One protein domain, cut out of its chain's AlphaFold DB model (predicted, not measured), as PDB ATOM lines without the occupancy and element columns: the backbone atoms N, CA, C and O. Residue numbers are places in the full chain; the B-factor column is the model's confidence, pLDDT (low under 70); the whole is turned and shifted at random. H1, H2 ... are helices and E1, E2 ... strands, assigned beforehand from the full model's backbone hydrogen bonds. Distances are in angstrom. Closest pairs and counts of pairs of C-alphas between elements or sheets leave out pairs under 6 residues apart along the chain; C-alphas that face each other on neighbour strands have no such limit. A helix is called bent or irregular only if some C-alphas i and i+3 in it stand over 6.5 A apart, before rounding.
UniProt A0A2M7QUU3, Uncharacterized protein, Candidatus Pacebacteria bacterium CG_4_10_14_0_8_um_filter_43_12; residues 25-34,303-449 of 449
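Overview. This is residues 25 to 34 and 303 to 449 of the 449 residues of an uncharacterized protein of Candidatus Pacebacteria bacterium CG_4_10_14_0_8_um_filter_43_12 (UniProt A0A2M7QUU3). A strongly twisted sheet of five strands is the core, with H4 and H5 packed over one face and H6 packed on H4, away from the sheet. The short H2 lies on the opposite face, and the link between E4 and E5 reaches far from the body. There are 157 printed residues with seven named helices and five named strands, in the order H1 E1 H2 H3 E2 H4 E3 H5 H6 E4 E5 H7; the class is mixed, helices and strands. The sheet's order is E2 E1 E3 E4 E5, mixed, and the whole is compact, with a radius of gyration of the C-alphas of 15.4 A and spans of 50 by 42 by 29 A.

Arrangement. Begin at E1, residues 307 to 312, whose neighbours are E2, residues 340 to 345, and E3, residues 382 to 387. Both are parallel to it: find N 309 and O 341 at 2.8 A, and N 310 and O 384 at 2.8 A. E4, residues 420 to 424, is parallel to E3, with N 385 and O 421 at 2.8 A. E5, residues 438 to 441, forms an antiparallel hairpin with E4, with N 422 and O 439 at 3.1 A. H4, residues 350 to 368, with a kink of 35 degrees near residue 360, is over E2 and E1 at a height over the sheet of 8.8 A; its closest C-alphas to E2 are Gly 356 and Ala 345, 5.2 A. H5, residues 390 to 399, is on the same face, over E3, and touches residues 350 to 354 of H4 alone at a steep tilt of 64 degrees, closest at the C-alphas of Ile 350 and Ala 399, 5.3 A. H6, residues 403 to 415, touches H4 at a shallow tilt of 25 degrees, the same way, closest at the C-alphas of Ser 365 and Met 412, 6.8 A. H7, residues 443 to 446, only just touches H6, with 3 pairs of C-alphas within 8 A, the closest Leu 414 and Leu 443, 7.3 A. H2, residues 314 to 317, is on the opposite face from H4; H1, residues 25 to 32, and H3, residues 321 to 324, only graze the sheet. E1, H2 H3, E2 and E3, H5 H6, E4 are strand-helix-strand units, parallel neighbour strands with helices between; E2, H4, E3 is a split one, with E1 between its strands, and these three crossovers are right-handed. Every O i to N i+4 pair is within hydrogen-bond range in H1 and H5, 13 of 15 in H4 and 6 of 9 in H6; H2, H3 and H7 are too short for such a pair.

Along the chain. Find C-alpha 25 at (23.050, 60.326, -32.452), where H1 begins. H4 runs 25.6 A from C-alpha 350 at (17.903, 34.693, -17.973); H6 spans 18.5 A and is irregular, but only just, with C-alphas 408 and 411 7.0 A apart. E2 spans 16.5 A, E3 16.0 A and E1 15.6 A. H7 ends at C-alpha 446, (5.810, 48.696, -19.977).

Size, cuts and confidence. The two C-alphas farthest apart are those of Asp 373 and Lys 430, 51.7 A. Residues 35 to 302 are not printed, and C-alphas 34 and 303 across the cut are 25.3 A apart. The links H3 to E2, H4 to E3 and E4 to E5 are long. The mean pLDDT of the printed part is 71.2; look for values under 70 at residues 25 to 32, 325 to 339, 368 to 374, 417 to 418 and 426 to 449.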
ATOM      1  N   GLN A  25      22.408  60.207 -31.141       60.53
ATOM      2  CA  GLN A  25      23.050  60.326 -32.452       60.53
ATOM      3  C   GLN A  25      24.570  60.150 -32.369       60.53
ATOM      4  O   GLN A  25      25.170  59.554 -33.262       60.53
ATOM      5  N   LEU A  26      25.189  60.626 -31.282       59.56
ATOM      6  CA  LEU A  26      26.595  60.350 -30.990       59.56
ATOM      7  C   LEU A  26      26.806  58.856 -30.767       59.56
ATOM      8  O   LEU A  26      27.724  58.295 -31.350       59.56
ATOM      9  N   ILE A  27      25.922  58.208 -29.999       61.09
ATOM     10  CA  ILE A  27      25.956  56.761 -29.785       61.09
ATOM     11  C   ILE A  27      25.806  56.005 -31.107       61.09
ATOM     12  O   ILE A  27      26.577  55.093 -31.376       61.09
ATOM     13  N   GLU A  28      24.853  56.382 -31.956       61.75
ATOM     14  CA  GLU A  28      24.634  55.743 -33.255       61.75
ATOM     15  C   GLU A  28      25.853  55.852 -34.173       61.75
ATOM     16  O   GLU A  28      26.292  54.834 -34.707       61.75
ATOM     17  N   GLN A  29      26.437  57.047 -34.306       64.69
ATOM     18  CA  GLN A  29      27.650  57.263 -35.098       64.69
ATOM     19  C   GLN A  29      28.819  56.419 -34.573       64.69
ATOM     20  O   GLN A  29      29.518  55.736 -35.318       64.69
ATOM     21  N   ASP A  30      28.997  56.418 -33.262       66.88
ATOM     22  CA  ASP A  30      30.042  55.684 -32.571       66.88
ATOM     23  C   ASP A  30      29.918  54.154 -32.721       66.88
ATOM     24  O   ASP A  30      30.922  53.421 -32.757       66.88
ATOM     25  N   LEU A  31      28.680  53.662 -32.821       65.31
ATOM     26  CA  LEU A  31      28.362  52.259 -33.066       65.31
ATOM     27  C   LEU A  31      28.729  51.802 -34.483       65.31
ATOM     28  O   LEU A  31      29.062  50.625 -34.661       65.31
ATOM     29  N   GLU A  32      28.730  52.697 -35.478       65.69
ATOM     30  CA  GLU A  32      29.134  52.368 -36.855       65.69
ATOM     31  C   GLU A  32      30.600  51.903 -36.924       65.69
ATOM     32  O   GLU A  32      30.928  50.952 -37.642       65.69
ATOM     33  N   ASP A  33      31.468  52.474 -36.083       72.75
ATOM     34  CA  ASP A  33      32.907  52.190 -36.071       72.75
ATOM     35  C   ASP A  33      33.322  51.014 -35.171       72.75
ATOM     36  O   ASP A  33      34.476  50.562 -35.213       72.75
ATOM     37  N   VAL A  34      32.410  50.467 -34.359       75.62
ATOM     38  CA  VAL A  34      32.695  49.352 -33.431       75.62
ATOM     39  C   VAL A  34      33.265  48.148 -34.163       75.62
ATOM     40  O   VAL A  34      34.280  47.580 -33.759       75.62
ATOM     41  N   GLN A 303      34.704  56.899  -7.911       78.75
ATOM     42  CA  GLN A 303      34.229  56.391  -9.196       78.75
ATOM     43  C   GLN A 303      33.035  57.218  -9.646       78.75
ATOM     44  O   GLN A 303      31.995  57.115  -9.019       78.75
ATOM     45  N   ASP A 304      33.114  57.963 -10.743       79.25
ATOM     46  CA  ASP A 304      31.952  58.718 -11.235       79.25
ATOM     47  C   ASP A 304      31.635  58.456 -12.709       79.25
ATOM     48  O   ASP A 304      31.748  59.358 -13.541       79.25
ATOM     49  N   PRO A 305      31.330  57.202 -13.085       80.38
ATOM     50  CA  PRO A 305      31.079  56.863 -14.471       80.38
ATOM     51  C   PRO A 305      29.709  57.364 -14.918       80.38
ATOM     52  O   PRO A 305      28.700  57.175 -14.241       80.38
ATOM     53  N   GLU A 306      29.649  57.899 -16.132       78.31
ATOM     54  CA  GLU A 306      28.379  58.293 -16.747       78.31
ATOM     55  C   GLU A 306      27.569  57.104 -17.285       78.31
ATOM     56  O   GLU A 306      26.355  57.200 -17.494       78.31
ATOM     57  N   TYR A 307      28.241  55.969 -17.494       80.00
ATOM     58  CA  TYR A 307      27.680  54.766 -18.096       80.00
ATOM     59  C   TYR A 307      27.999  53.533 -17.260       80.00
ATOM     60  O   TYR A 307      29.140  53.313 -16.840       80.00
ATOM     61  N   VAL A 308      27.000  52.666 -17.131       84.69
ATOM     62  CA  VAL A 308      27.190  51.264 -16.761       84.69
ATOM     63  C   VAL A 308      27.052  50.419 -18.019       84.69
ATOM     64  O   VAL A 308      26.036  50.481 -18.705       84.69
ATOM     65  N   VAL A 309      28.061  49.609 -18.324       85.88
ATOM     66  CA  VAL A 309      28.075  48.736 -19.498       85.88
ATOM     67  C   VAL A 309      28.021  47.274 -19.068       85.88
ATOM     68  O   VAL A 309      28.930  46.765 -18.410       85.88
ATOM     69  N   ILE A 310      26.967  46.580 -19.491       89.50
ATOM     70  CA  ILE A 310      26.793  45.135 -19.332       89.50
ATOM     71  C   ILE A 310      27.142  44.470 -20.659       89.50
ATOM     72  O   ILE A 310      26.409  44.588 -21.641       89.50
ATOM     73  N   LEU A 311      28.253  43.742 -20.707       88.88
ATOM     74  CA  LEU A 311      28.612  42.978 -21.899       88.88
ATOM     75  C   LEU A 311      28.020  41.578 -21.815       88.88
ATOM     76  O   LEU A 311      28.353  40.806 -20.911       88.88
ATOM     77  N   PHE A 312      27.160  41.251 -22.773       90.69
ATOM     78  CA  PHE A 312      26.438  39.994 -22.821       90.69
ATOM     79  C   PHE A 312      26.826  39.154 -24.040       90.69
ATOM     80  O   PHE A 312      26.300  39.307 -25.145       90.69
ATOM     81  N   GLY A 313      27.760  38.234 -23.805       87.69
ATOM     82  CA  GLY A 313      28.244  37.284 -24.795       87.69
ATOM     83  C   GLY A 313      29.763  37.099 -24.789       87.69
ATOM     84  O   GLY A 313      30.529  37.904 -24.274       87.69
ATOM     85  N   GLN A 314      30.210  35.975 -25.328       84.50
ATOM     86  CA  GLN A 314      31.598  35.511 -25.272       84.50
ATOM     87  C   GLN A 314      32.552  36.375 -26.105       84.50
ATOM     88  O   GLN A 314      33.686  36.638 -25.698       84.50
ATOM     89  N   VAL A 315      32.084  36.804 -27.276       84.44
ATOM     90  CA  VAL A 315      32.843  37.603 -28.229       84.44
ATOM     91  C   VAL A 315      33.048  38.983 -27.620       84.44
ATOM     92  O   VAL A 315      34.190  39.370 -27.407       84.44
ATOM     93  N   VAL A 316      31.974  39.671 -27.233       84.00
ATOM     94  CA  VAL A 316      31.983  41.022 -26.668       84.00
ATOM     95  C   VAL A 316      32.816  41.113 -25.385       84.00
ATOM     96  O   VAL A 316      33.607  42.040 -25.249       84.00
ATOM     97  N   ILE A 317      32.748  40.125 -24.480       86.50
ATOM     98  CA  ILE A 317      33.550  40.131 -23.239       86.50
ATOM     99  C   ILE A 317      35.055  40.197 -23.526       86.50
ATOM    100  O   ILE A 317      35.799  40.784 -22.745       86.50
ATOM    101  N   SER A 318      35.504  39.626 -24.643       85.88
ATOM    102  CA  SER A 318      36.921  39.551 -25.007       85.88
ATOM    103  C   SER A 318      37.480  40.862 -25.586       85.88
ATOM    104  O   SER A 318      38.645  40.902 -25.979       85.88
ATOM    105  N   TYR A 319      36.682  41.934 -25.654       84.94
ATOM    106  CA  TYR A 319      37.129  43.261 -26.091       84.94
ATOM    107  C   TYR A 319      37.071  44.274 -24.946       84.94
ATOM    108  O   TYR A 319      36.190  44.193 -24.084       84.94
ATOM    109  N   PRO A 320      37.959  45.280 -24.925       80.31
ATOM    110  CA  PRO A 320      37.841  46.404 -24.008       80.31
ATOM    111  C   PRO A 320      36.621  47.260 -24.357       80.31
ATOM    112  O   PRO A 320      36.192  47.318 -25.507       80.31
ATOM    113  N   THR A 321      36.048  47.931 -23.357       75.38
ATOM    114  CA  THR A 321      34.819  48.719 -23.544       75.38
ATOM    115  C   THR A 321      35.033  49.811 -24.574       75.38
ATOM    116  O   THR A 321      34.220  49.952 -25.470       75.38
ATOM    117  N   ALA A 322      36.189  50.470 -24.529       72.25
ATOM    118  CA  ALA A 322      36.568  51.499 -25.483       72.25
ATOM    119  C   ALA A 322      36.756  51.002 -26.939       72.25
ATOM    120  O   ALA A 322      36.799  51.807 -27.866       72.25
ATOM    121  N   VAL A 323      36.831  49.681 -27.175       79.25
ATOM    122  CA  VAL A 323      36.722  49.090 -28.526       79.25
ATOM    123  C   VAL A 323      35.259  48.882 -28.926       79.25
ATOM    124  O   VAL A 323      34.920  49.019 -30.099       79.25
ATOM    125  N   LEU A 324      34.400  48.538 -27.966       75.50
ATOM    126  CA  LEU A 324      32.990  48.193 -28.178       75.50
ATOM    127  C   LEU A 324      32.062  49.394 -28.255       75.50
ATOM    128  O   LEU A 324      30.989  49.310 -28.833       75.50
ATOM    129  N   LEU A 325      32.463  50.476 -27.619       67.88
ATOM    130  CA  LEU A 325      31.774  51.740 -27.514       67.88
ATOM    131  C   LEU A 325      32.923  52.754 -27.527       67.88
ATOM    132  O   LEU A 325      33.880  52.565 -26.779       67.88
ATOM    133  N   PRO A 326      32.977  53.758 -28.412       62.75
ATOM    134  CA  PRO A 326      33.872  54.898 -28.205       62.75
ATOM    135  C   PRO A 326      33.493  55.582 -26.888       62.75
ATOM    136  O   PRO A 326      32.632  55.104 -26.153       62.75
ATOM    137  N   SER A 327      34.137  56.691 -26.561       52.34
ATOM    138  CA  SER A 327      33.636  57.657 -25.576       52.34
ATOM    139  C   SER A 327      32.218  58.115 -25.938       52.34
ATOM    140  O   SER A 327      32.038  59.205 -26.474       52.34
ATOM    141  N   LEU A 328      31.224  57.260 -25.695       46.16
ATOM    142  CA  LEU A 328      29.836  57.541 -25.989       46.16
ATOM    143  C   LEU A 328      29.479  58.771 -25.183       46.16
ATOM    144  O   LEU A 328      29.531  58.761 -23.954       46.16
ATOM    145  N   CYS A 329      29.119  59.801 -25.935       41.41
ATOM    146  CA  CYS A 329      28.859  61.161 -25.503       41.41
ATOM    147  C   CYS A 329      30.142  61.957 -25.291       41.41
ATOM    148  O   CYS A 329      30.702  61.983 -24.201       41.41
ATOM    149  N   GLY A 330      30.540  62.688 -26.336       36.94
ATOM    150  CA  GLY A 330      31.499  63.790 -26.286       36.94
ATOM    151  C   GLY A 330      31.073  64.919 -25.346       36.94
ATOM    152  O   GLY A 330      30.899  66.060 -25.766       36.94
ATOM    153  N   ILE A 331      30.941  64.624 -24.059       37.12
ATOM    154  CA  ILE A 331      30.778  65.593 -22.988       37.12
ATOM    155  C   ILE A 331      32.175  66.160 -22.763       37.12
ATOM    156  O   ILE A 331      32.923  65.760 -21.888       37.12
ATOM    157  N   GLY A 332      32.567  67.041 -23.681       38.66
ATOM    158  CA  GLY A 332      33.891  67.633 -23.761       38.66
ATOM    159  C   GLY A 332      34.989  66.635 -24.133       38.66
ATOM    160  O   GLY A 332      35.048  65.502 -23.671       38.66
ATOM    161  N   ARG A 333      35.996  67.116 -24.863       40.88
ATOM    162  CA  ARG A 333      37.314  66.460 -24.971       40.88
ATOM    163  C   ARG A 333      38.032  66.296 -23.606       40.88
ATOM    164  O   ARG A 333      39.193  65.907 -23.580       40.88
ATOM    165  N   ASN A 334      37.341  66.602 -22.503       40.62
ATOM    166  CA  ASN A 334      37.812  66.616 -21.126       40.62
ATOM    167  C   ASN A 334      37.174  65.516 -20.256       40.62
ATOM    168  O   ASN A 334      37.636  65.349 -19.133       40.62
ATOM    169  N   VAL A 335      36.143  64.783 -20.715       41.44
ATOM    170  CA  VAL A 335      35.644  63.622 -19.957       41.44
ATOM    171  C   VAL A 335      36.431  62.385 -20.379       41.44
ATOM    172  O   VAL A 335      36.450  62.034 -21.563       41.44
ATOM    173  N   PRO A 336      37.122  61.723 -19.445       48.62
ATOM    174  CA  PRO A 336      38.019  60.650 -19.820       48.62
ATOM    175  C   PRO A 336      37.243  59.415 -20.324       48.62
ATOM    176  O   PRO A 336      36.337  58.916 -19.656       48.62
ATOM    177  N   THR A 337      37.642  58.873 -21.485       51.28
ATOM    178  CA  THR A 337      37.117  57.627 -22.107       51.28
ATOM    179  C   THR A 337      37.190  56.393 -21.201       51.28
ATOM    180  O   THR A 337      36.691  55.319 -21.527       51.28
ATOM    181  N   ASP A 338      37.902  56.528 -20.092       58.78
ATOM    182  CA  ASP A 338      38.317  55.489 -19.180       58.78
ATOM    183  C   ASP A 338      37.546  55.576 -17.850       58.78
ATOM    184  O   ASP A 338      38.084  55.245 -16.806       58.78
ATOM    185  N   ASN A 339      36.299  56.066 -17.882       69.38
ATOM    186  CA  ASN A 339      35.408  56.179 -16.723       69.38
ATOM    187  C   ASN A 339      34.049  55.492 -16.973       69.38
ATOM    188  O   ASN A 339      32.999  56.131 -17.023       69.38
ATOM    189  N   VAL A 340      34.072  54.172 -17.170       77.44
ATOM    190  CA  VAL A 340      32.869  53.348 -17.378       77.44
ATOM    191  C   VAL A 340      32.857  52.198 -16.382       77.44
ATOM    192  O   VAL A 340      33.847  51.478 -16.272       77.44
ATOM    193  N   PHE A 341      31.731  51.966 -15.704       81.81
ATOM    194  CA  PHE A 341      31.565  50.770 -14.875       81.81
ATOM    195  C   PHE A 341      31.171  49.586 -15.755       81.81
ATOM    196  O   PHE A 341      30.183  49.652 -16.487       81.81
ATOM    197  N   ARG A 342      31.931  48.489 -15.707       85.31
ATOM    198  CA  ARG A 342      31.762  47.366 -16.643       85.31
ATOM    199  C   ARG A 342      31.469  46.067 -15.913       85.31
ATOM    200  O   ARG A 342      32.264  45.636 -15.092       85.31
ATOM    201  N   THR A 343      30.417  45.371 -16.328       87.19
ATOM    202  CA  THR A 343      30.082  44.010 -15.879       87.19
ATOM    203  C   THR A 343      29.831  43.073 -17.068       87.19
ATOM    204  O   THR A 343      29.742  43.514 -18.217       87.19
ATOM    205  N   VAL A 344      29.801  41.757 -16.823       87.69
ATOM    206  CA  VAL A 344      29.781  40.723 -17.868       87.69
ATOM    207  C   VAL A 344      28.875  39.528 -17.569       87.69
ATOM    208  O   VAL A 344      28.882  38.948 -16.479       87.69
ATOM    209  N   ALA A 345      28.207  39.052 -18.617       85.50
ATOM    210  CA  ALA A 345      27.426  37.820 -18.666       85.50
ATOM    211  C   ALA A 345      27.758  37.058 -19.966       85.50
ATOM    212  O   ALA A 345      27.962  37.673 -21.006       85.50
ATOM    213  N   SER A 346      27.856  35.724 -19.954       83.56
ATOM    214  CA  SER A 346      28.387  34.976 -21.120       83.56
ATOM    215  C   SER A 346      27.428  33.972 -21.749       83.56
ATOM    216  O   SER A 346      27.516  33.703 -22.947       83.56
ATOM    217  N   GLU A 347      26.569  33.346 -20.948       87.62
ATOM    218  CA  GLU A 347      25.651  32.301 -21.399       87.62
ATOM    219  C   GLU A 347      24.286  32.930 -21.678       87.62
ATOM    220  O   GLU A 347      23.827  33.723 -20.860       87.62
ATOM    221  N   PRO A 348      23.629  32.605 -22.802       89.75
ATOM    222  CA  PRO A 348      22.353  33.202 -23.179       89.75
ATOM    223  C   PRO A 348      21.204  32.589 -22.361       89.75
ATOM    224  O   PRO A 348      20.363  31.874 -22.902       89.75
ATOM    225  N   THR A 349      21.196  32.833 -21.051       90.25
ATOM    226  CA  THR A 349      20.141  32.427 -20.116       90.25
ATOM    227  C   THR A 349      19.725  33.608 -19.249       90.25
ATOM    228  O   THR A 349      20.553  34.473 -18.949       90.25
ATOM    229  N   ILE A 350      18.452  33.632 -18.833       91.00
ATOM    230  CA  ILE A 350      17.903  34.693 -17.973       91.00
ATOM    231  C   ILE A 350      18.737  34.805 -16.698       91.00
ATOM    232  O   ILE A 350      19.267  35.875 -16.423       91.00
ATOM    233  N   SER A 351      18.986  33.697 -15.993       87.88
ATOM    234  CA  SER A 351      19.774  33.714 -14.756       87.88
ATOM    235  C   SER A 351      21.183  34.281 -14.936       87.88
ATOM    236  O   SER A 351      21.671  35.008 -14.074       87.88
ATOM    237  N   THR A 352      21.854  33.987 -16.057       87.19
ATOM    238  CA  THR A 352      23.200  34.524 -16.317       87.19
ATOM    239  C   THR A 352      23.161  36.016 -16.620       87.19
ATOM    240  O   THR A 352      24.061  36.741 -16.194       87.19
ATOM    241  N   PHE A 353      22.130  36.483 -17.326       90.94
ATOM    242  CA  PHE A 353      21.909  37.910 -17.521       90.94
ATOM    243  C   PHE A 353      21.581  38.611 -16.196       90.94
ATOM    244  O   PHE A 353      22.221  39.613 -15.888       90.94
ATOM    245  N   MET A 354      20.701  38.041 -15.363       90.56
ATOM    246  CA  MET A 354      20.402  38.562 -14.025       90.56
ATOM    247  C   MET A 354      21.657  38.652 -13.160       90.56
ATOM    248  O   MET A 354      21.804  39.605 -12.407       90.56
ATOM    249  N   CYS A 355      22.615  37.721 -13.283       86.62
ATOM    250  CA  CYS A 355      23.907  37.872 -12.609       86.62
ATOM    251  C   CYS A 355      24.644  39.147 -13.032       86.62
ATOM    252  O   CYS A 355      25.224  39.797 -12.175       86.62
ATOM    253  N   GLY A 356      24.675  39.461 -14.332       87.88
ATOM    254  CA  GLY A 356      25.292  40.688 -14.849       87.88
ATOM    255  C   GLY A 356      24.535  41.934 -14.390       87.88
ATOM    256  O   GLY A 356      25.136  42.904 -13.939       87.88
ATOM    257  N   LEU A 357      23.202  41.873 -14.415       89.44
ATOM    258  CA  LEU A 357      22.341  42.945 -13.924       89.44
ATOM    259  C   LEU A 357      22.522  43.190 -12.420       89.44
ATOM    260  O   LEU A 357      22.544  44.340 -12.001       89.44
ATOM    261  N   ALA A 358      22.738  42.134 -11.632       87.62
ATOM    262  CA  ALA A 358      23.054  42.213 -10.207       87.62
ATOM    263  C   ALA A 358      24.342  42.992  -9.916       87.62
ATOM    264  O   ALA A 358      24.437  43.684  -8.907       87.62
ATOM    265  N   GLU A 359      25.349  42.901 -10.782       84.12
ATOM    266  CA  GLU A 359      26.578  43.682 -10.604       84.12
ATOM    267  C   GLU A 359      26.376  45.124 -11.068       84.12
ATOM    268  O   GLU A 359      26.831  46.051 -10.407       84.12
ATOM    269  N   ALA A 360      25.649  45.326 -12.171       85.69
ATOM    270  CA  ALA A 360      25.281  46.659 -12.641       85.69
ATOM    271  C   ALA A 360      24.438  47.419 -11.608       85.69
ATOM    272  O   ALA A 360      24.658  48.608 -11.388       85.69
ATOM    273  N   SER A 361      23.515  46.734 -10.930       84.00
ATOM    274  CA  SER A 361      22.643  47.341  -9.929       84.00
ATOM    275  C   SER A 361      23.394  47.921  -8.741       84.00
ATOM    276  O   SER A 361      22.883  48.831  -8.108       84.00
ATOM    277  N   TYR A 362      24.609  47.448  -8.450       80.38
ATOM    278  CA  TYR A 362      25.436  48.049  -7.407       80.38
ATOM    279  C   TYR A 362      25.765  49.518  -7.709       80.38
ATOM    280  O   TYR A 362      25.576  50.370  -6.841       80.38
ATOM    281  N   ALA A 363      26.209  49.806  -8.937       79.00
ATOM    282  CA  ALA A 363      26.519  51.162  -9.390       79.00
ATOM    283  C   ALA A 363      25.271  52.057  -9.352       79.00
ATOM    284  O   ALA A 363      25.321  53.193  -8.891       79.00
ATOM    285  N   VAL A 364      24.128  51.501  -9.764       77.19
ATOM    286  CA  VAL A 364      22.831  52.190  -9.731       77.19
ATOM    287  C   VAL A 364      22.379  52.470  -8.305       77.19
ATOM    288  O   VAL A 364      21.940  53.574  -8.012       77.19
ATOM    289  N   SER A 365      22.505  51.488  -7.411       75.31
ATOM    290  CA  SER A 365      22.196  51.672  -5.998       75.31
ATOM    291  C   SER A 365      23.042  52.808  -5.442       75.31
ATOM    292  O   SER A 365      22.451  53.747  -4.936       75.31
ATOM    293  N   HIS A 366      24.370  52.789  -5.649       73.94
ATOM    294  CA  HIS A 366      25.295  53.825  -5.155       73.94
ATOM    295  C   HIS A 366      24.943  55.234  -5.624       73.94
ATOM    296  O   HIS A 366      25.027  56.160  -4.825       73.94
ATOM    297  N   HIS A 367      24.506  55.384  -6.877       71.00
ATOM    298  CA  HIS A 367      24.029  56.664  -7.407       71.00
ATOM    299  C   HIS A 367      22.833  57.231  -6.620       71.00
ATOM    300  O   HIS A 367      22.659  58.445  -6.543       71.00
ATOM    301  N   VAL A 368      21.995  56.365  -6.041       62.69
ATOM    302  CA  VAL A 368      20.754  56.743  -5.349       62.69
ATOM    303  C   VAL A 368      20.910  56.742  -3.810       62.69
ATOM    304  O   VAL A 368      20.245  57.534  -3.143       62.69
ATOM    305  N   HIS A 369      21.744  55.864  -3.223       60.81
ATOM    306  CA  HIS A 369      21.959  55.629  -1.771       60.81
ATOM    307  C   HIS A 369      23.130  54.610  -1.561       60.81
ATOM    308  O   HIS A 369      23.406  53.866  -2.493       60.81
ATOM    309  N   PRO A 370      23.841  54.424  -0.415       51.84
ATOM    310  CA  PRO A 370      23.626  54.876   0.964       51.84
ATOM    311  C   PRO A 370      24.485  56.031   1.449       51.84
ATOM    312  O   PRO A 370      24.489  56.340   2.642       51.84
ATOM    313  N   HIS A 371      25.190  56.695   0.547       60.81
ATOM    314  CA  HIS A 371      26.019  57.835   0.894       60.81
ATOM    315  C   HIS A 371      25.581  59.025   0.037       60.81
ATOM    316  O   HIS A 371      26.211  59.294  -0.975       60.81
ATOM    317  N   PRO A 372      24.481  59.717   0.393       49.41
ATOM    318  CA  PRO A 372      23.935  60.827  -0.401       49.41
ATOM    319  C   PRO A 372      24.908  62.009  -0.599       49.41
ATOM    320  O   PRO A 372      24.644  62.867  -1.434       49.41
ATOM    321  N   ASP A 373      26.042  62.017   0.115       58.31
ATOM    322  CA  ASP A 373      27.141  62.984  -0.020       58.31
ATOM    323  C   ASP A 373      28.410  62.391  -0.676       58.31
ATOM    324  O   ASP A 373      29.433  63.070  -0.791       58.31
ATOM    325  N   ASP A 374      28.385  61.117  -1.071       69.00
ATOM    326  CA  ASP A 374      29.482  60.479  -1.794       69.00
ATOM    327  C   ASP A 374      29.413  60.880  -3.270       69.00
ATOM    328  O   ASP A 374      28.372  60.788  -3.918       69.00
ATOM    329  N   ASN A 375      30.540  61.332  -3.817       72.62
ATOM    330  CA  ASN A 375      30.629  61.700  -5.227       72.62
ATOM    331  C   ASN A 375      30.626  60.469  -6.155       72.62
ATOM    332  O   ASN A 375      30.634  60.630  -7.376       72.62
ATOM    333  N   ASN A 376      30.620  59.249  -5.606       76.31
ATOM    334  CA  ASN A 376      30.523  58.020  -6.378       76.31
ATOM    335  C   ASN A 376      29.233  57.966  -7.228       76.31
ATOM    336  O   ASN A 376      28.123  58.090  -6.724       76.31
ATOM    337  N   PHE A 377      29.388  57.704  -8.525       78.94
ATOM    338  CA  PHE A 377      28.341  57.515  -9.531       78.94
ATOM    339  C   PHE A 377      27.395  58.705  -9.736       78.94
ATOM    340  O   PHE A 377      26.401  58.543 -10.435       78.94
ATOM    341  N   ARG A 378      27.670  59.899  -9.195       77.38
ATOM    342  CA  ARG A 378      26.826  61.105  -9.318       77.38
ATOM    343  C   ARG A 378      26.415  61.443 -10.761       77.38
ATOM    344  O   ARG A 378      25.311  61.931 -10.989       77.38
ATOM    345  N   SER A 379      27.294  61.203 -11.719       79.00
ATOM    346  CA  SER A 379      27.143  61.530 -13.135       79.00
ATOM    347  C   SER A 379      26.517  60.398 -13.953       79.00
ATOM    348  O   SER A 379      26.396  60.540 -15.171       79.00
ATOM    349  N   LEU A 380      26.113  59.287 -13.321       80.06
ATOM    350  CA  LEU A 380      25.497  58.143 -13.991       80.06
ATOM    351  C   LEU A 380      24.212  58.558 -14.718       80.06
ATOM    352  O   LEU A 380      23.275  59.072 -14.117       80.06
ATOM    353  N   LYS A 381      24.170  58.313 -16.031       76.62
ATOM    354  CA  LYS A 381      23.058  58.704 -16.913       76.62
ATOM    355  C   LYS A 381      22.416  57.536 -17.636       76.62
ATOM    356  O   LYS A 381      21.273  57.663 -18.061       76.62
ATOM    357  N   ARG A 382      23.166  56.458 -17.901       78.75
ATOM    358  CA  ARG A 382      22.745  55.376 -18.812       78.75
ATOM    359  C   ARG A 382      23.240  54.002 -18.397       78.75
ATOM    360  O   ARG A 382      24.342  53.845 -17.871       78.75
ATOM    361  N   VAL A 383      22.438  52.995 -18.732       82.69
ATOM    362  CA  VAL A 383      22.829  51.585 -18.672       82.69
ATOM    363  C   VAL A 383      22.790  51.030 -20.086       82.69
ATOM    364  O   VAL A 383      21.766  51.076 -20.760       82.69
ATOM    365  N   ILE A 384      23.916  50.498 -20.540       83.88
ATOM    366  CA  ILE A 384      24.091  50.008 -21.900       83.88
ATOM    367  C   ILE A 384      24.353  48.507 -21.849       83.88
ATOM    368  O   ILE A 384      25.302  48.047 -21.217       83.88
ATOM    369  N   ILE A 385      23.535  47.732 -22.552       87.25
ATOM    370  CA  ILE A 385      23.676  46.286 -22.679       87.25
ATOM    371  C   ILE A 385      24.176  45.972 -24.084       87.25
ATOM    372  O   ILE A 385      23.446  46.112 -25.063       87.25
ATOM    373  N   VAL A 386      25.418  45.504 -24.195       86.12
ATOM    374  CA  VAL A 386      26.015  45.134 -25.482       86.12
ATOM    375  C   VAL A 386      25.917  43.627 -25.666       86.12
ATOM    376  O   VAL A 386      26.519  42.863 -24.920       86.12
ATOM    377  N   CYS A 387      25.166  43.200 -26.672       86.88
ATOM    378  CA  CYS A 387      24.878  41.807 -26.973       86.88
ATOM    379  C   CYS A 387      25.663  41.315 -28.192       86.88
ATOM    380  O   CYS A 387      25.677  41.947 -29.249       86.88
ATOM    381  N   ASP A 388      26.221  40.113 -28.074       85.50
ATOM    382  CA  ASP A 388      26.934  39.429 -29.160       85.50
ATOM    383  C   ASP A 388      26.070  39.051 -30.356       85.50
ATOM    384  O   ASP A 388      26.584  38.858 -31.454       85.50
ATOM    385  N   SER A 389      24.787  38.776 -30.121       85.12
ATOM    386  CA  SER A 389      23.863  38.278 -31.135       85.12
ATOM    387  C   SER A 389      22.414  38.492 -30.732       85.12
ATOM    388  O   SER A 389      22.114  38.757 -29.566       85.12
ATOM    389  N   GLN A 390      21.506  38.281 -31.689       87.44
ATOM    390  CA  GLN A 390      20.068  38.359 -31.445       87.44
ATOM    391  C   GLN A 390      19.612  37.407 -30.332       87.44
ATOM    392  O   GLN A 390      18.791  37.791 -29.511       87.44
ATOM    393  N   LYS A 391      20.229  36.224 -30.214       90.75
ATOM    394  CA  LYS A 391      19.927  35.276 -29.134       90.75
ATOM    395  C   LYS A 391      20.122  35.898 -27.745       90.75
ATOM    396  O   LYS A 391      19.340  35.632 -26.842       90.75
ATOM    397  N   TYR A 392      21.164  36.712 -27.568       91.19
ATOM    398  CA  TYR A 392      21.410  37.409 -26.304       91.19
ATOM    399  C   TYR A 392      20.398  38.540 -26.088       91.19
ATOM    400  O   TYR A 392      19.881  38.672 -24.985       91.19
ATOM    401  N   VAL A 393      20.039  39.282 -27.141       89.38
ATOM    402  CA  VAL A 393      18.984  40.313 -27.084       89.38
ATOM    403  C   VAL A 393      17.642  39.721 -26.651       89.38
ATOM    404  O   VAL A 393      16.959  40.299 -25.809       89.38
ATOM    405  N   ASP A 394      17.267  38.568 -27.200       90.31
ATOM    406  CA  ASP A 394      16.000  37.908 -26.876       90.31
ATOM    407  C   ASP A 394      15.955  37.492 -25.399       90.31
ATOM    408  O   ASP A 394      14.930  37.656 -24.740       90.31
ATOM    409  N   VAL A 395      17.088  37.043 -24.847       93.56
ATOM    410  CA  VAL A 395      17.222  36.733 -23.415       93.56
ATOM    411  C   VAL A 395      17.091  37.985 -22.551       93.56
ATOM    412  O   VAL A 395      16.423  37.919 -21.527       93.56
ATOM    413  N   VAL A 396      17.677  39.119 -22.950       92.00
ATOM    414  CA  VAL A 396      17.514  40.394 -22.222       92.00
ATOM    415  C   VAL A 396      16.041  40.797 -22.177       92.00
ATOM    416  O   VAL A 396      15.513  41.109 -21.114       92.00
ATOM    417  N   LYS A 397      15.352  40.735 -23.322       90.25
ATOM    418  CA  LYS A 397      13.923  41.060 -23.407       90.25
ATOM    419  C   LYS A 397      13.074  40.136 -22.540       90.25
ATOM    420  O   LYS A 397      12.184  40.622 -21.854       90.25
ATOM    421  N   ALA A 398      13.358  38.835 -22.561       90.94
ATOM    422  CA  ALA A 398      12.674  37.864 -21.714       90.94
ATOM    423  C   ALA A 398      12.941  38.123 -20.224       90.94
ATOM    424  O   ALA A 398      12.010  38.099 -19.429       90.94
ATOM    425  N   ALA A 399      14.184  38.442 -19.854       91.75
ATOM    426  CA  ALA A 399      14.547  38.766 -18.480       91.75
ATOM    427  C   ALA A 399      13.806  40.006 -17.956       91.75
ATOM    428  O   ALA A 399      13.378  40.009 -16.812       91.75
ATOM    429  N   PHE A 400      13.569  41.029 -18.782       89.94
ATOM    430  CA  PHE A 400      12.765  42.189 -18.365       89.94
ATOM    431  C   PHE A 400      11.283  41.877 -18.111       89.94
ATOM    432  O   PHE A 400      10.584  42.705 -17.535       89.94
ATOM    433  N   GLN A 401      10.800  40.699 -18.514       88.75
ATOM    434  CA  GLN A 401       9.457  40.217 -18.181       88.75
ATOM    435  C   GLN A 401       9.445  39.274 -16.965       88.75
ATOM    436  O   GLN A 401       8.372  38.868 -16.528       88.75
ATOM    437  N   ASP A 402      10.614  38.909 -16.433       90.38
ATOM    438  CA  ASP A 402      10.756  37.975 -15.317       90.38
ATOM    439  C   ASP A 402      10.330  38.619 -13.984       90.38
ATOM    440  O   ASP A 402      10.557  39.813 -13.756       90.38
ATOM    441  N   ASP A 403       9.719  37.833 -13.093       90.25
ATOM    442  CA  ASP A 403       9.283  38.294 -11.766       90.25
ATOM    443  C   ASP A 403      10.452  38.838 -10.953       90.25
ATOM    444  O   ASP A 403      10.348  39.904 -10.349       90.25
ATOM    445  N   GLU A 404      11.610  38.179 -11.026       89.69
ATOM    446  CA  GLU A 404      12.797  38.627 -10.316       89.69
ATOM    447  C   GLU A 404      13.248  40.015 -10.784       89.69
ATOM    448  O   GLU A 404      13.626  40.851  -9.964       89.69
ATOM    449  N   TYR A 405      13.172  40.301 -12.090       90.06
ATOM    450  CA  TYR A 405      13.475  41.639 -12.600       90.06
ATOM    451  C   TYR A 405      12.518  42.686 -12.036       90.06
ATOM    452  O   TYR A 405      12.952  43.735 -11.550       90.06
ATOM    453  N   ARG A 406      11.218  42.396 -12.113       87.88
ATOM    454  CA  ARG A 406      10.154  43.320 -11.710       87.88
ATOM    455  C   ARG A 406      10.191  43.632 -10.220       87.88
ATOM    456  O   ARG A 406       9.955  44.777  -9.847       87.88
ATOM    457  N   GLU A 407      10.501  42.645  -9.389       86.56
ATOM    458  CA  GLU A 407      10.504  42.791  -7.934       86.56
ATOM    459  C   GLU A 407      11.816  43.376  -7.398       86.56
ATOM    460  O   GLU A 407      11.790  44.267  -6.548       86.56
ATOM    461  N   GLU A 408      12.967  42.913  -7.896       84.88
ATOM    462  CA  GLU A 408      14.268  43.244  -7.296       84.88
ATOM    463  C   GLU A 408      14.965  44.430  -7.970       84.88
ATOM    464  O   GLU A 408      15.673  45.191  -7.312       84.88
ATOM    465  N   TYR A 409      14.797  44.590  -9.285       87.06
ATOM    466  CA  TYR A 409      15.634  45.490 -10.081       87.06
ATOM    467  C   TYR A 409      14.876  46.709 -10.586       87.06
ATOM    468  O   TYR A 409      15.364  47.834 -10.453       87.06
ATOM    469  N   LEU A 410      13.684  46.509 -11.152       85.12
ATOM    470  CA  LEU A 410      12.886  47.574 -11.754       85.12
ATOM    471  C   LEU A 410      12.678  48.782 -10.817       85.12
ATOM    472  O   LEU A 410      12.927  49.898 -11.277       85.12
ATOM    473  N   PRO A 411      12.323  48.626  -9.521       83.81
ATOM    474  CA  PRO A 411      12.125  49.771  -8.631       83.81
ATOM    475  C   PRO A 411      13.375  50.648  -8.504       83.81
ATOM    476  O   PRO A 411      13.279  51.869  -8.519       83.81
ATOM    477  N   MET A 412      14.554  50.027  -8.436       79.31
ATOM    478  CA  MET A 412      15.832  50.728  -8.330       79.31
ATOM    479  C   MET A 412      16.185  51.458  -9.638       79.31
ATOM    480  O   MET A 412      16.593  52.617  -9.601       79.31
ATOM    481  N   PHE A 413      15.990  50.830 -10.805       80.00
ATOM    482  CA  PHE A 413      16.239  51.498 -12.092       80.00
ATOM    483  C   PHE A 413      15.270  52.665 -12.349       80.00
ATOM    484  O   PHE A 413      15.678  53.665 -12.940       80.00
ATOM    485  N   LEU A 414      14.021  52.578 -11.873       79.12
ATOM    486  CA  LEU A 414      13.048  53.674 -11.964       79.12
ATOM    487  C   LEU A 414      13.464  54.905 -11.143       79.12
ATOM    488  O   LEU A 414      13.240  56.024 -11.599       79.12
ATOM    489  N   LEU A 415      14.110  54.722  -9.982       74.31
ATOM    490  CA  LEU A 415      14.622  55.835  -9.167       74.31
ATOM    491  C   LEU A 415      15.741  56.622  -9.862       74.31
ATOM    492  O   LEU A 415      15.898  57.812  -9.612       74.31
ATOM    493  N   MET A 416      16.497  55.971 -10.746       71.31
ATOM    494  CA  MET A 416      17.599  56.591 -11.483       71.31
ATOM    495  C   MET A 416      17.114  57.476 -12.652       71.31
ATOM    496  O   MET A 416      17.896  58.245 -13.193       71.31
ATOM    497  N   ALA A 417      15.852  57.335 -13.089       63.06
ATOM    498  CA  ALA A 417      15.322  57.912 -14.338       63.06
ATOM    499  C   ALA A 417      16.175  57.600 -15.594       63.06
ATOM    500  O   ALA A 417      16.130  58.317 -16.596       63.06
ATOM    501  N   THR A 418      16.943  56.510 -15.550       65.12
ATOM    502  CA  THR A 418      17.977  56.197 -16.539       65.12
ATOM    503  C   THR A 418      17.452  55.277 -17.640       65.12
ATOM    504  O   THR A 418      16.923  54.201 -17.336       65.12
ATOM    505  N   PRO A 419      17.641  55.621 -18.927       70.75
ATOM    506  CA  PRO A 419      17.332  54.715 -20.022       70.75
ATOM    507  C   PRO A 419      18.257  53.488 -20.018       70.75
ATOM    508  O   PRO A 419      19.455  53.581 -19.723       70.75
ATOM    509  N   ILE A 420      17.681  52.337 -20.384       79.31
ATOM    510  CA  ILE A 420      18.425  51.114 -20.687       79.31
ATOM    511  C   ILE A 420      18.446  50.913 -22.202       79.31
ATOM    512  O   ILE A 420      17.408  50.680 -22.831       79.31
ATOM    513  N   ASP A 421      19.642  50.962 -22.778       79.06
ATOM    514  CA  ASP A 421      19.870  50.739 -24.201       79.06
ATOM    515  C   ASP A 421      20.385  49.319 -24.443       79.06
ATOM    516  O   ASP A 421      21.306  48.854 -23.771       79.06
ATOM    517  N   ILE A 422      19.812  48.620 -25.426       82.69
ATOM    518  CA  ILE A 422      20.289  47.303 -25.863       82.69
ATOM    519  C   ILE A 422      20.887  47.438 -27.263       82.69
ATOM    520  O   ILE A 422      20.204  47.838 -28.208       82.69
ATOM    521  N   ILE A 423      22.155  47.055 -27.396       80.00
ATOM    522  CA  ILE A 423      22.922  47.085 -28.643       80.00
ATOM    523  C   ILE A 423      23.183  45.653 -29.094       80.00
ATOM    524  O   ILE A 423      23.703  44.842 -28.332       80.00
ATOM    525  N   ASN A 424      22.884  45.339 -30.354       82.00
ATOM    526  CA  ASN A 424      23.216  44.051 -30.967       82.00
ATOM    527  C   ASN A 424      24.386  44.201 -31.949       82.00
ATOM    528  O   ASN A 424      24.252  44.888 -32.961       82.00
ATOM    529  N   LEU A 425      25.503  43.515 -31.692       74.81
ATOM    530  CA  LEU A 425      26.693  43.566 -32.549       74.81
ATOM    531  C   LEU A 425      26.588  42.691 -33.814       74.81
ATOM    532  O   LEU A 425      27.410  42.824 -34.723       74.81
ATOM    533  N   ASN A 426      25.605  41.789 -33.912       67.50
ATOM    534  CA  ASN A 426      25.533  40.805 -34.997       67.50
ATOM    535  C   ASN A 426      24.601  41.235 -36.136       67.50
ATOM    536  O   ASN A 426      23.442  40.823 -36.223       67.50
ATOM    537  N   ARG A 427      25.157  42.015 -37.065       47.88
ATOM    538  CA  ARG A 427      24.735  42.062 -38.473       47.88
ATOM    539  C   ARG A 427      25.959  41.947 -39.381       47.88
ATOM    540  O   ARG A 427      26.491  42.935 -39.870       47.88
ATOM    541  N   THR A 428      26.382  40.720 -39.662       41.12
ATOM    542  CA  THR A 428      27.295  40.417 -40.774       41.12
ATOM    543  C   THR A 428      26.699  39.323 -41.650       41.12
ATOM    544  O   THR A 428      26.978  38.144 -41.473       41.12
ATOM    545  N   ASN A 429      25.864  39.720 -42.617       34.03
ATOM    546  CA  ASN A 429      26.031  39.346 -44.027       34.03
ATOM    547  C   ASN A 429      24.897  39.916 -44.899       34.03
ATOM    548  O   ASN A 429      23.731  39.592 -44.707       34.03
ATOM    549  N   LYS A 430      25.311  40.684 -45.919       29.81
ATOM    550  CA  LYS A 430      24.548  41.391 -46.971       29.81
ATOM    551  C   LYS A 430      24.024  42.788 -46.588       29.81
ATOM    552  O   LYS A 430      23.082  42.951 -45.826       29.81
ATOM    553  N   SER A 431      24.635  43.788 -47.231       28.73
ATOM    554  CA  SER A 431      24.510  45.249 -47.073       28.73
ATOM    555  C   SER A 431      25.289  45.843 -45.890       28.73
ATOM    556  O   SER A 431      24.795  46.028 -44.786       28.73
ATOM    557  N   LEU A 432      26.548  46.180 -46.169       32.84
ATOM    558  CA  LEU A 432      27.504  46.861 -45.289       32.84
ATOM    559  C   LEU A 432      27.153  48.343 -45.000       32.84
ATOM    560  O   LEU A 432      28.044  49.101 -44.657       32.84
ATOM    561  N   ASN A 433      25.876  48.744 -45.095       30.22
ATOM    562  CA  ASN A 433      25.409  50.129 -44.898       30.22
ATOM    563  C   ASN A 433      24.196  50.256 -43.944       30.22
ATOM    564  O   ASN A 433      23.456  51.231 -44.031       30.22
ATOM    565  N   LYS A 434      23.923  49.289 -43.053       29.06
ATOM    566  CA  LYS A 434      22.836  49.431 -42.058       29.06
ATOM    567  C   LYS A 434      23.232  48.938 -40.662       29.06
ATOM    568  O   LYS A 434      23.041  47.763 -40.353       29.06
ATOM    569  N   LEU A 435      23.765  49.894 -39.891       35.09
ATOM    570  CA  LEU A 435      23.710  50.132 -38.438       35.09
ATOM    571  C   LEU A 435      23.339  48.957 -37.513       35.09
ATOM    572  O   LEU A 435      22.330  48.265 -37.699       35.09
ATOM    573  N   ALA A 436      24.123  48.821 -36.437       41.81
ATOM    574  CA  ALA A 436      23.686  48.187 -35.198       41.81
ATOM    575  C   ALA A 436      22.319  48.775 -34.809       41.81
ATOM    576  O   ALA A 436      22.157  49.989 -34.751       41.81
ATOM    577  N   SER A 437      21.306  47.935 -34.603       46.38
ATOM    578  CA  SER A 437      19.995  48.436 -34.189       46.38
ATOM    579  C   SER A 437      20.036  48.747 -32.697       46.38
ATOM    580  O   SER A 437      20.141  47.813 -31.897       46.38
ATOM    581  N   LEU A 438      19.939  50.027 -32.340       46.91
ATOM    582  CA  LEU A 438      19.636  50.453 -30.980       46.91
ATOM    583  C   LEU A 438      18.164  50.122 -30.703       46.91
ATOM    584  O   LEU A 438      17.277  50.514 -31.461       46.91
ATOM    585  N   SER A 439      17.892  49.376 -29.637       50.56
ATOM    586  CA  SER A 439      16.549  49.334 -29.061       50.56
ATOM    587  C   SER A 439      16.612  49.911 -27.659       50.56
ATOM    588  O   SER A 439      17.128  49.256 -26.751       50.56
ATOM    589  N   THR A 440      16.091  51.122 -27.495       50.16
ATOM    590  CA  THR A 440      15.885  51.728 -26.181       50.16
ATOM    591  C   THR A 440      14.630  51.126 -25.569       50.16
ATOM    592  O   THR A 440      13.545  51.189 -26.156       50.16
ATOM    593  N   VAL A 441      14.768  50.510 -24.398       51.69
ATOM    594  CA  VAL A 441      13.618  50.044 -23.621       51.69
ATOM    595  C   VAL A 441      13.264  51.155 -22.645       51.69
ATOM    596  O   VAL A 441      13.976  51.397 -21.674       51.69
ATOM    597  N   ASN A 442      12.163  51.856 -22.919       50.06
ATOM    598  CA  ASN A 442      11.654  52.866 -22.003       50.06
ATOM    599  C   ASN A 442      10.884  52.163 -20.875       50.06
ATOM    600  O   ASN A 442       9.775  51.670 -21.090       50.06
ATOM    601  N   LEU A 443      11.491  52.091 -19.688       49.00
ATOM    602  CA  LEU A 443      10.954  51.367 -18.525       49.00
ATOM    603  C   LEU A 443       9.579  51.887 -18.073       49.00
ATOM    604  O   LEU A 443       8.805  51.143 -17.481       49.00
ATOM    605  N   LEU A 444       9.241  53.136 -18.410       39.94
ATOM    606  CA  LEU A 444       7.946  53.749 -18.098       39.94
ATOM    607  C   LEU A 444       6.807  53.289 -19.027       39.94
ATOM    608  O   LEU A 444       5.642  53.402 -18.663       39.94
ATOM    609  N   GLY A 445       7.120  52.751 -20.212       36.12
ATOM    610  CA  GLY A 445       6.127  52.345 -21.218       36.12
ATOM    611  C   GLY A 445       5.636  50.899 -21.102       36.12
ATOM    612  O   GLY A 445       4.742  50.508 -21.847       36.12
ATOM    613  N   GLN A 446       6.212  50.094 -20.202       38.00
ATOM    614  CA  GLN A 446       5.810  48.696 -19.977       38.00
ATOM    615  C   GLN A 446       4.913  48.503 -18.742       38.00
ATOM    616  O   GLN A 446       4.534  47.378 -18.438       38.00
ATOM    617  N   VAL A 447       4.505  49.589 -18.072       29.70
ATOM    618  CA  VAL A 447       3.548  49.570 -16.942       29.70
ATOM    619  C   VAL A 447       2.098  49.753 -17.428       29.70
ATOM    620  O   VAL A 447       1.230  50.241 -16.713       29.70
ATOM    621  N   SER A 448       1.808  49.397 -18.679       28.28
ATOM    622  CA  SER A 448       0.457  49.466 -19.244       28.28
ATOM    623  C   SER A 448       0.089  48.135 -19.884       28.28
ATOM    624  O   SER A 448       0.247  47.963 -21.089       28.28
ATOM    625  N   ASN A 449      -0.359  47.197 -19.047       27.59
ATOM    626  CA  ASN A 449      -1.457  46.270 -19.330       27.59
ATOM    627  C   ASN A 449      -1.985  45.683 -18.024       27.59
ATOM    628  O   ASN A 449      -1.157  45.152 -17.250       27.59
TER     629      ASN A 449